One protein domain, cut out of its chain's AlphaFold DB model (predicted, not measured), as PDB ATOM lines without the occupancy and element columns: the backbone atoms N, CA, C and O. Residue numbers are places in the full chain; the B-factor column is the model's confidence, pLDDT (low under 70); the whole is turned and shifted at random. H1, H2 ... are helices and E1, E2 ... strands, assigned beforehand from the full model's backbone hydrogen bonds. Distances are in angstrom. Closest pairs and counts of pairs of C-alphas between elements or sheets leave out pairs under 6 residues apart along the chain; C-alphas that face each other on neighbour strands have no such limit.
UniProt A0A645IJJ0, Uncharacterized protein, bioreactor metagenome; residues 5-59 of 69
ATOM      1  N   LYS A   5      42.248 -23.685  27.120       95.56
ATOM      2  CA  LYS A   5      41.361 -24.095  28.203       95.56
ATOM      3  C   LYS A   5      39.988 -23.469  27.998       95.56
ATOM      4  O   LYS A   5      39.891 -22.297  27.651       95.56
ATOM      5  N   ASP A   6      38.955 -24.245  28.279       95.75
ATOM      6  CA  ASP A   6      37.577 -23.783  28.405       95.75
ATOM      7  C   ASP A   6      37.061 -24.019  29.841       95.75
ATOM      8  O   ASP A   6      37.838 -24.244  30.777       95.75
ATOM      9  N   ALA A   7      35.742 -23.939  30.033       97.50
ATOM     10  CA  ALA A   7      35.110 -24.170  31.330       97.50
ATOM     11  C   ALA A   7      35.284 -25.611  31.853       97.50
ATOM     12  O   ALA A   7      35.307 -25.808  33.067       97.50
ATOM     13  N   GLU A   8      35.440 -26.603  30.972       95.94
ATOM     14  CA  GLU A   8      35.617 -28.012  31.350       95.94
ATOM     15  C   GLU A   8      37.081 -28.358  31.649       95.94
ATOM     16  O   GLU A   8      37.363 -29.298  32.393       95.94
ATOM     17  N   GLY A   9      38.029 -27.596  31.099       96.38
ATOM     18  CA  GLY A   9      39.446 -27.727  31.421       96.38
ATOM     19  C   GLY A   9      40.368 -27.538  30.226       96.38
ATOM     20  O   GLY A   9      40.006 -26.974  29.197       96.38
ATOM     21  N   TYR A  10      41.612 -27.990  30.375       95.62
ATOM     22  CA  TYR A  10      42.612 -27.919  29.310       95.62
ATOM     23  C   TYR A  10      42.265 -28.887  28.177       95.62
ATOM     24  O   TYR A  10      41.793 -29.997  28.436       95.62
ATOM     25  N   PHE A  11      42.501 -28.485  26.929       95.88
ATOM     26  CA  PHE A  11      42.256 -29.363  25.779       95.88
ATOM     27  C   PHE A  11      43.317 -29.330  24.690       95.88
ATOM     28  O   PHE A  11      43.338 -30.263  23.888       95.88
ATOM     29  N   GLY A  12      44.188 -28.322  24.662       95.31
ATOM     30  CA  GLY A  12      45.149 -28.172  23.579       95.31
ATOM     31  C   GLY A  12      46.368 -27.348  23.946       95.31
ATOM     32  O   GLY A  12      46.386 -26.604  24.932       95.31
ATOM     33  N   SER A  13      47.406 -27.502  23.139       95.00
ATOM     34  CA  SER A  13      48.657 -26.762  23.228       95.00
ATOM     35  C   SER A  13      49.316 -26.718  21.845       95.00
ATOM     36  O   SER A  13      48.986 -27.529  20.984       95.00
ATOM     37  N   PRO A  14      50.308 -25.845  21.631       93.88
ATOM     38  CA  PRO A  14      51.050 -25.787  20.373       93.88
ATOM     39  C   PRO A  14      51.742 -27.094  19.958       93.88
ATOM     40  O   PRO A  14      52.132 -27.227  18.805       93.88
ATOM     41  N   THR A  15      51.953 -28.031  20.886       93.06
ATOM     42  CA  THR A  15      52.698 -29.274  20.629       93.06
ATOM     43  C   THR A  15      51.848 -30.536  20.727       93.06
ATOM     44  O   THR A  15      52.328 -31.611  20.382       93.06
ATOM     45  N   SER A  16      50.628 -30.447  21.259       92.12
ATOM     46  CA  SER A  16      49.752 -31.604  21.460       92.12
ATOM     47  C   SER A  16      48.347 -31.168  21.861       92.12
ATOM     48  O   SER A  16      48.192 -30.261  22.684       92.12
ATOM     49  N   ASP A  17      47.357 -31.898  21.353       94.12
ATOM     50  CA  ASP A  17      45.961 -31.806  21.761       94.12
ATOM     51  C   ASP A  17      45.519 -33.025  22.575       94.12
ATOM     52  O   ASP A  17      46.055 -34.131  22.464       94.12
ATOM     53  N   SER A  18      44.510 -32.815  23.417       95.31
ATOM     54  CA  SER A  18      43.852 -33.882  24.168       95.31
ATOM     55  C   SER A  18      42.877 -34.673  23.288       95.31
ATOM     56  O   SER A  18      42.370 -34.171  22.287       95.31
ATOM     57  N   LYS A  19      42.488 -35.876  23.736       96.06
ATOM     58  CA  LYS A  19      41.408 -36.650  23.091       96.06
ATOM     59  C   LYS A  19      40.077 -35.892  23.022       96.06
ATOM     60  O   LYS A  19      39.277 -36.179  22.143       96.06
ATOM     61  N   ARG A  20      39.843 -34.938  23.930       94.50
ATOM     62  CA  ARG A  20      38.622 -34.121  23.959       94.50
ATOM     63  C   ARG A  20      38.539 -33.154  22.775       94.50
ATOM     64  O   ARG A  20      37.443 -32.874  22.317       94.50
ATOM     65  N   GLY A  21      39.679 -32.678  22.270       94.19
ATOM     66  CA  GLY A  21      39.761 -31.806  21.091       94.19
ATOM     67  C   GLY A  21      39.943 -32.553  19.766       94.19
ATOM     68  O   GLY A  21      40.226 -31.924  18.752       94.19
ATOM     69  N   MET A  22      39.844 -33.886  19.764       96.00
ATOM     70  CA  MET A  22      40.090 -34.710  18.582       96.00
ATOM     71  C   MET A  22      39.016 -34.488  17.513       96.00
ATOM     72  O   MET A  22      37.824 -34.589  17.794       96.00
ATOM     73  N   ILE A  23      39.448 -34.269  16.269       96.00
ATOM     74  CA  ILE A  23      38.567 -34.300  15.099       96.00
ATOM     75  C   ILE A  23      38.299 -35.759  14.724       96.00
ATOM     76  O   ILE A  23      39.223 -36.565  14.605       96.00
ATOM     77  N   THR A  24      37.030 -36.084  14.518       96.94
ATOM     78  CA  THR A  24      36.536 -37.410  14.120       96.94
ATOM     79  C   THR A  24      35.621 -37.295  12.902       96.94
ATOM     80  O   THR A  24      35.232 -36.195  12.508       96.94
ATOM     81  N   GLU A  25      35.205 -38.428  12.335       96.62
ATOM     82  CA  GLU A  25      34.226 -38.472  11.234       96.62
ATOM     83  C   GLU A  25      32.858 -37.866  11.614       96.62
ATOM     84  O   GLU A  25      32.116 -37.380  10.757       96.62
ATOM     85  N   ASP A  26      32.537 -37.807  12.908       97.06
ATOM     86  CA  ASP A  26      31.308 -37.199  13.431       97.06
ATOM     87  C   ASP A  26      31.421 -35.686  13.660       97.06
ATOM     88  O   ASP A  26      30.438 -35.024  13.997       97.06
ATOM     89  N   THR A  27      32.600 -35.097  13.451       96.69
ATOM     90  CA  THR A  27      32.798 -33.657  13.644       96.69
ATOM     91  C   THR A  27      32.002 -32.863  12.607       96.69
ATOM     92  O   THR A  27      32.018 -33.161  11.413       96.69
ATOM     93  N   ARG A  28      31.260 -31.848  13.067       95.88
ATOM     94  CA  ARG A  28      30.444 -30.957  12.212       95.88
ATOM     95  C   ARG A  28      30.808 -29.483  12.339       95.88
ATOM     96  O   ARG A  28      30.413 -28.683  11.502       95.88
ATOM     97  N   ARG A  29      31.528 -29.118  13.399       96.12
ATOM     98  CA  ARG A  29      32.006 -27.761  13.667       96.12
ATOM     99  C   ARG A  29      33.434 -27.863  14.165       96.12
ATOM    100  O   ARG A  29      33.727 -28.731  14.983       96.12
ATOM    101  N   ILE A  30      34.294 -26.981  13.680       95.31
ATOM    102  CA  ILE A  30      35.696 -26.928  14.084       95.31
ATOM    103  C   ILE A  30      36.039 -25.528  14.578       95.31
ATOM    104  O   ILE A  30      35.478 -24.539  14.113       95.31
ATOM    105  N   MET A  31      36.992 -25.458  15.502       94.69
ATOM    106  CA  MET A  31      37.691 -24.232  15.867       94.69
ATOM    107  C   MET A  31      39.177 -24.479  15.628       94.69
ATOM    108  O   MET A  31      39.777 -25.334  16.276       94.69
ATOM    109  N   MET A  32      39.757 -23.759  14.671       95.00
ATOM    110  CA  MET A  32      41.166 -23.887  14.312       95.00
ATOM    111  C   MET A  32      41.968 -22.761  14.960       95.00
ATOM    112  O   MET A  32      41.591 -21.597  14.864       95.00
ATOM    113  N   ASN A  33      43.094 -23.109  15.583       94.31
ATOM    114  CA  ASN A  33      44.021 -22.148  16.175       94.31
ATOM    115  C   ASN A  33      45.385 -22.268  15.489       94.31
ATOM    116  O   ASN A  33      45.930 -23.366  15.392       94.31
ATOM    117  N   ILE A  34      45.949 -21.143  15.048       93.56
ATOM    118  CA  ILE A  34      47.307 -21.069  14.495       93.56
ATOM    119  C   ILE A  34      48.164 -20.277  15.482       93.56
ATOM    120  O   ILE A  34      47.991 -19.071  15.643       93.56
ATOM    121  N   PHE A  35      49.085 -20.955  16.166       93.19
ATOM    122  CA  PHE A  35      50.004 -20.305  17.101       93.19
ATOM    123  C   PHE A  35      51.172 -19.669  16.341       93.19
ATOM    124  O   PHE A  35      51.972 -20.378  15.731       93.19
ATOM    125  N   ALA A  36      51.316 -18.345  16.422       93.25
ATOM    126  CA  ALA A  36      52.431 -17.626  15.809       93.25
ATOM    127  C   ALA A  36      53.382 -17.044  16.860       93.25
ATOM    128  O   ALA A  36      53.175 -15.958  17.395       93.25
ATOM    129  N   PHE A  37      54.473 -17.761  17.126       91.38
ATOM    130  CA  PHE A  37      55.526 -17.294  18.037       91.38
ATOM    131  C   PHE A  37      56.421 -16.205  17.426       91.38
ATOM    132  O   PHE A  37      57.087 -15.484  18.160       91.38
ATOM    133  N   GLY A  38      56.431 -16.084  16.093       90.56
ATOM    134  CA  GLY A  38      57.208 -15.088  15.343       90.56
ATOM    135  C   GLY A  38      56.489 -13.754  15.112       90.56
ATOM    136  O   GLY A  38      56.997 -12.918  14.375       90.56
ATOM    137  N   GLY A  39      55.316 -13.546  15.717       91.00
ATOM    138  CA  GLY A  39      54.482 -12.367  15.487       91.00
ATOM    139  C   GLY A  39      53.426 -12.572  14.400       91.00
ATOM    140  O   GLY A  39      53.201 -13.679  13.923       91.00
ATOM    141  N   LYS A  40      52.728 -11.490  14.040       93.19
ATOM    142  CA  LYS A  40      51.518 -11.541  13.199       93.19
ATOM    143  C   LYS A  40      51.765 -11.533  11.688       93.19
ATOM    144  O   LYS A  40      50.812 -11.631  10.920       93.19
ATOM    145  N   GLU A  41      53.009 -11.350  11.259       94.69
ATOM    146  CA  GLU A  41      53.344 -11.248   9.840       94.69
ATOM    147  C   GLU A  41      52.958 -12.541   9.103       94.69
ATOM    148  O   GLU A  41      53.283 -13.642   9.541       94.69
ATOM    149  N   GLY A  42      52.198 -12.413   8.013       93.62
ATOM    150  CA  GLY A  42      51.731 -13.545   7.206       93.62
ATOM    151  C   GLY A  42      50.525 -14.322   7.756       93.62
ATOM    152  O   GLY A  42      49.961 -15.129   7.017       93.62
ATOM    153  N   LEU A  43      50.067 -14.065   8.991       95.69
ATOM    154  CA  LEU A  43      48.927 -14.789   9.583       95.69
ATOM    155  C   LEU A  43      47.641 -14.669   8.764       95.69
ATOM    156  O   LEU A  43      46.923 -15.652   8.614       95.69
ATOM    157  N   GLU A  44      47.369 -13.494   8.202       95.88
ATOM    158  CA  GLU A  44      46.198 -13.274   7.344       95.88
ATOM    159  C   GLU A  44      46.214 -14.200   6.119       95.88
ATOM    160  O   GLU A  44      45.186 -14.778   5.770       95.88
ATOM    161  N   GLY A  45      47.390 -14.413   5.517       97.06
ATOM    162  CA  GLY A  45      47.567 -15.337   4.398       97.06
ATOM    163  C   GLY A  45      47.340 -16.793   4.800       97.06
ATOM    164  O   GLY A  45      46.673 -17.531   4.077       97.06
ATOM    165  N   PHE A  46      47.824 -17.205   5.975       96.44
ATOM    166  CA  PHE A  46      47.562 -18.551   6.497       96.44
ATOM    167  C   PHE A  46      46.080 -18.779   6.818       96.44
ATOM    168  O   PHE A  46      45.554 -19.851   6.521       96.44
ATOM    169  N   LEU A  47      45.390 -17.774   7.369       97.00
ATOM    170  CA  LEU A  47      43.948 -17.834   7.622       97.00
ATOM    171  C   LEU A  47      43.149 -17.937   6.317       97.00
ATOM    172  O   LEU A  47      42.243 -18.765   6.225       97.00
ATOM    173  N   ALA A  48      43.503 -17.143   5.300       97.50
ATOM    174  CA  ALA A  48      42.879 -17.222   3.980       97.50
ATOM    175  C   ALA A  48      43.095 -18.600   3.339       97.50
ATOM    176  O   ALA A  48      42.140 -19.231   2.895       97.50
ATOM    177  N   PHE A  49      44.323 -19.119   3.390       97.88
ATOM    178  CA  PHE A  49      44.642 -20.437   2.852       97.88
ATOM    179  C   PHE A  49      43.868 -21.563   3.554       97.88
ATOM    180  O   PHE A  49      43.297 -22.431   2.895       97.88
ATOM    181  N   ALA A  50      43.785 -21.537   4.888       97.38
ATOM    182  CA  ALA A  50      42.993 -22.507   5.643       97.38
ATOM    183  C   ALA A  50      41.502 -22.436   5.277       97.38
ATOM    184  O   ALA A  50      40.861 -23.471   5.088       97.38
ATOM    185  N   LYS A  51      40.958 -21.221   5.134       97.19
ATOM    186  CA  LYS A  51      39.577 -21.001   4.697       97.19
ATOM    187  C   LYS A  51      39.317 -21.606   3.318       97.19
ATOM    188  O   LYS A  51      38.335 -22.330   3.170       97.19
ATOM    189  N   ASP A  52      40.188 -21.359   2.344       98.00
ATOM    190  CA  ASP A  52      40.030 -21.878   0.980       98.00
ATOM    191  C   ASP A  52      40.020 -23.413   0.957       98.00
ATOM    192  O   ASP A  52      39.155 -24.022   0.325       98.00
ATOM    193  N   LEU A  53      40.909 -24.051   1.724       98.19
ATOM    194  CA  LEU A  53      40.933 -25.510   1.855       98.19
ATOM    195  C   LEU A  53      39.656 -26.059   2.507       98.19
ATOM    196  O   LEU A  53      39.109 -27.059   2.044       98.19
ATOM    197  N   LEU A  54      39.154 -25.416   3.563       97.12
ATOM    198  CA  LEU A  54      37.922 -25.840   4.236       97.12
ATOM    199  C   LEU A  54      36.689 -25.674   3.338       97.12
ATOM    200  O   LEU A  54      35.819 -26.546   3.318       97.12
ATOM    201  N   LEU A  55      36.628 -24.594   2.558       97.12
ATOM    202  CA  LEU A  55      35.586 -24.397   1.551       97.12
ATOM    203  C   LEU A  55      35.640 -25.496   0.482       97.12
ATOM    204  O   LEU A  55      34.613 -26.088   0.156       97.12
ATOM    205  N   GLN A  56      36.836 -25.797  -0.028       98.00
ATOM    206  CA  GLN A  56      37.025 -26.751  -1.117       98.00
ATOM    207  C   GLN A  56      36.773 -28.204  -0.701       98.00
ATOM    208  O   GLN A  56      36.147 -28.955  -1.449       98.00
ATOM    209  N   TYR A  57      37.275 -28.614   0.464       97.31
ATOM    210  CA  TYR A  57      37.338 -30.029   0.840       97.31
ATOM    211  C   TYR A  57      36.365 -30.428   1.948       97.31
ATOM    212  O   TYR A  57      36.060 -31.611   2.075       97.31
ATOM    213  N   ALA A  58      35.871 -29.472   2.735       95.69
ATOM    214  CA  ALA A  58      34.963 -29.742   3.850       95.69
ATOM    215  C   ALA A  58      33.580 -29.097   3.673       95.69
ATOM    216  O   ALA A  58      32.768 -29.165   4.593       95.69
ATOM    217  N   GLN A  59      33.314 -28.470   2.516       96.00
ATOM    218  CA  GLN A  59      32.074 -27.730   2.241       96.00
ATOM    219  C   GLN A  59      31.730 -26.753   3.374       96.00
ATOM    220  O   GLN A  59      30.565 -26.607   3.751       96.00
TER     221      GLN A  59
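This is residues 5 to 59 of the 69 residues of an uncharacterized protein of bioreactor metagenome (UniProt A0A645IJJ0). The printed part has little regular structure: a short strand, E1, near its start and a helix, H1, at its other end are joined by a long looping stretch, residues 14 to 42, that folds back about Asp 26 and again about Gly 39. Residues 51 to 57 of H1 stick out free. The 55 printed residues, 20 of them in named elements, are mostly helix by class, with E1 before H1. The whole is loose, with a radius of gyration of the C-alphas of 13.3 A, and spans 32 by 30 by 18 A.

E1, residues 10 to 13, pairs with no named strand, but its residues 12 to 13 pair antiparallel with residues 16 to 17. H1, residues 43 to 58, is apart from E1, with no C-alpha of the one within 8 A of the other. In H1 every O i to N i+4 pair is within hydrogen-bond range.

E1 begins at C-alpha 10 (42.612, -27.919, 29.310). H1, 21.2 A long from first to last C-alpha, ends at C-alpha 58 (34.963, -29.742, 3.850).

The C-alphas farthest apart, of Asp 26 and Glu 41, are 34.2 A apart. The link from E1 to H1 is long. The printed part has no cut, and no printed residue is under 70 in pLDDT.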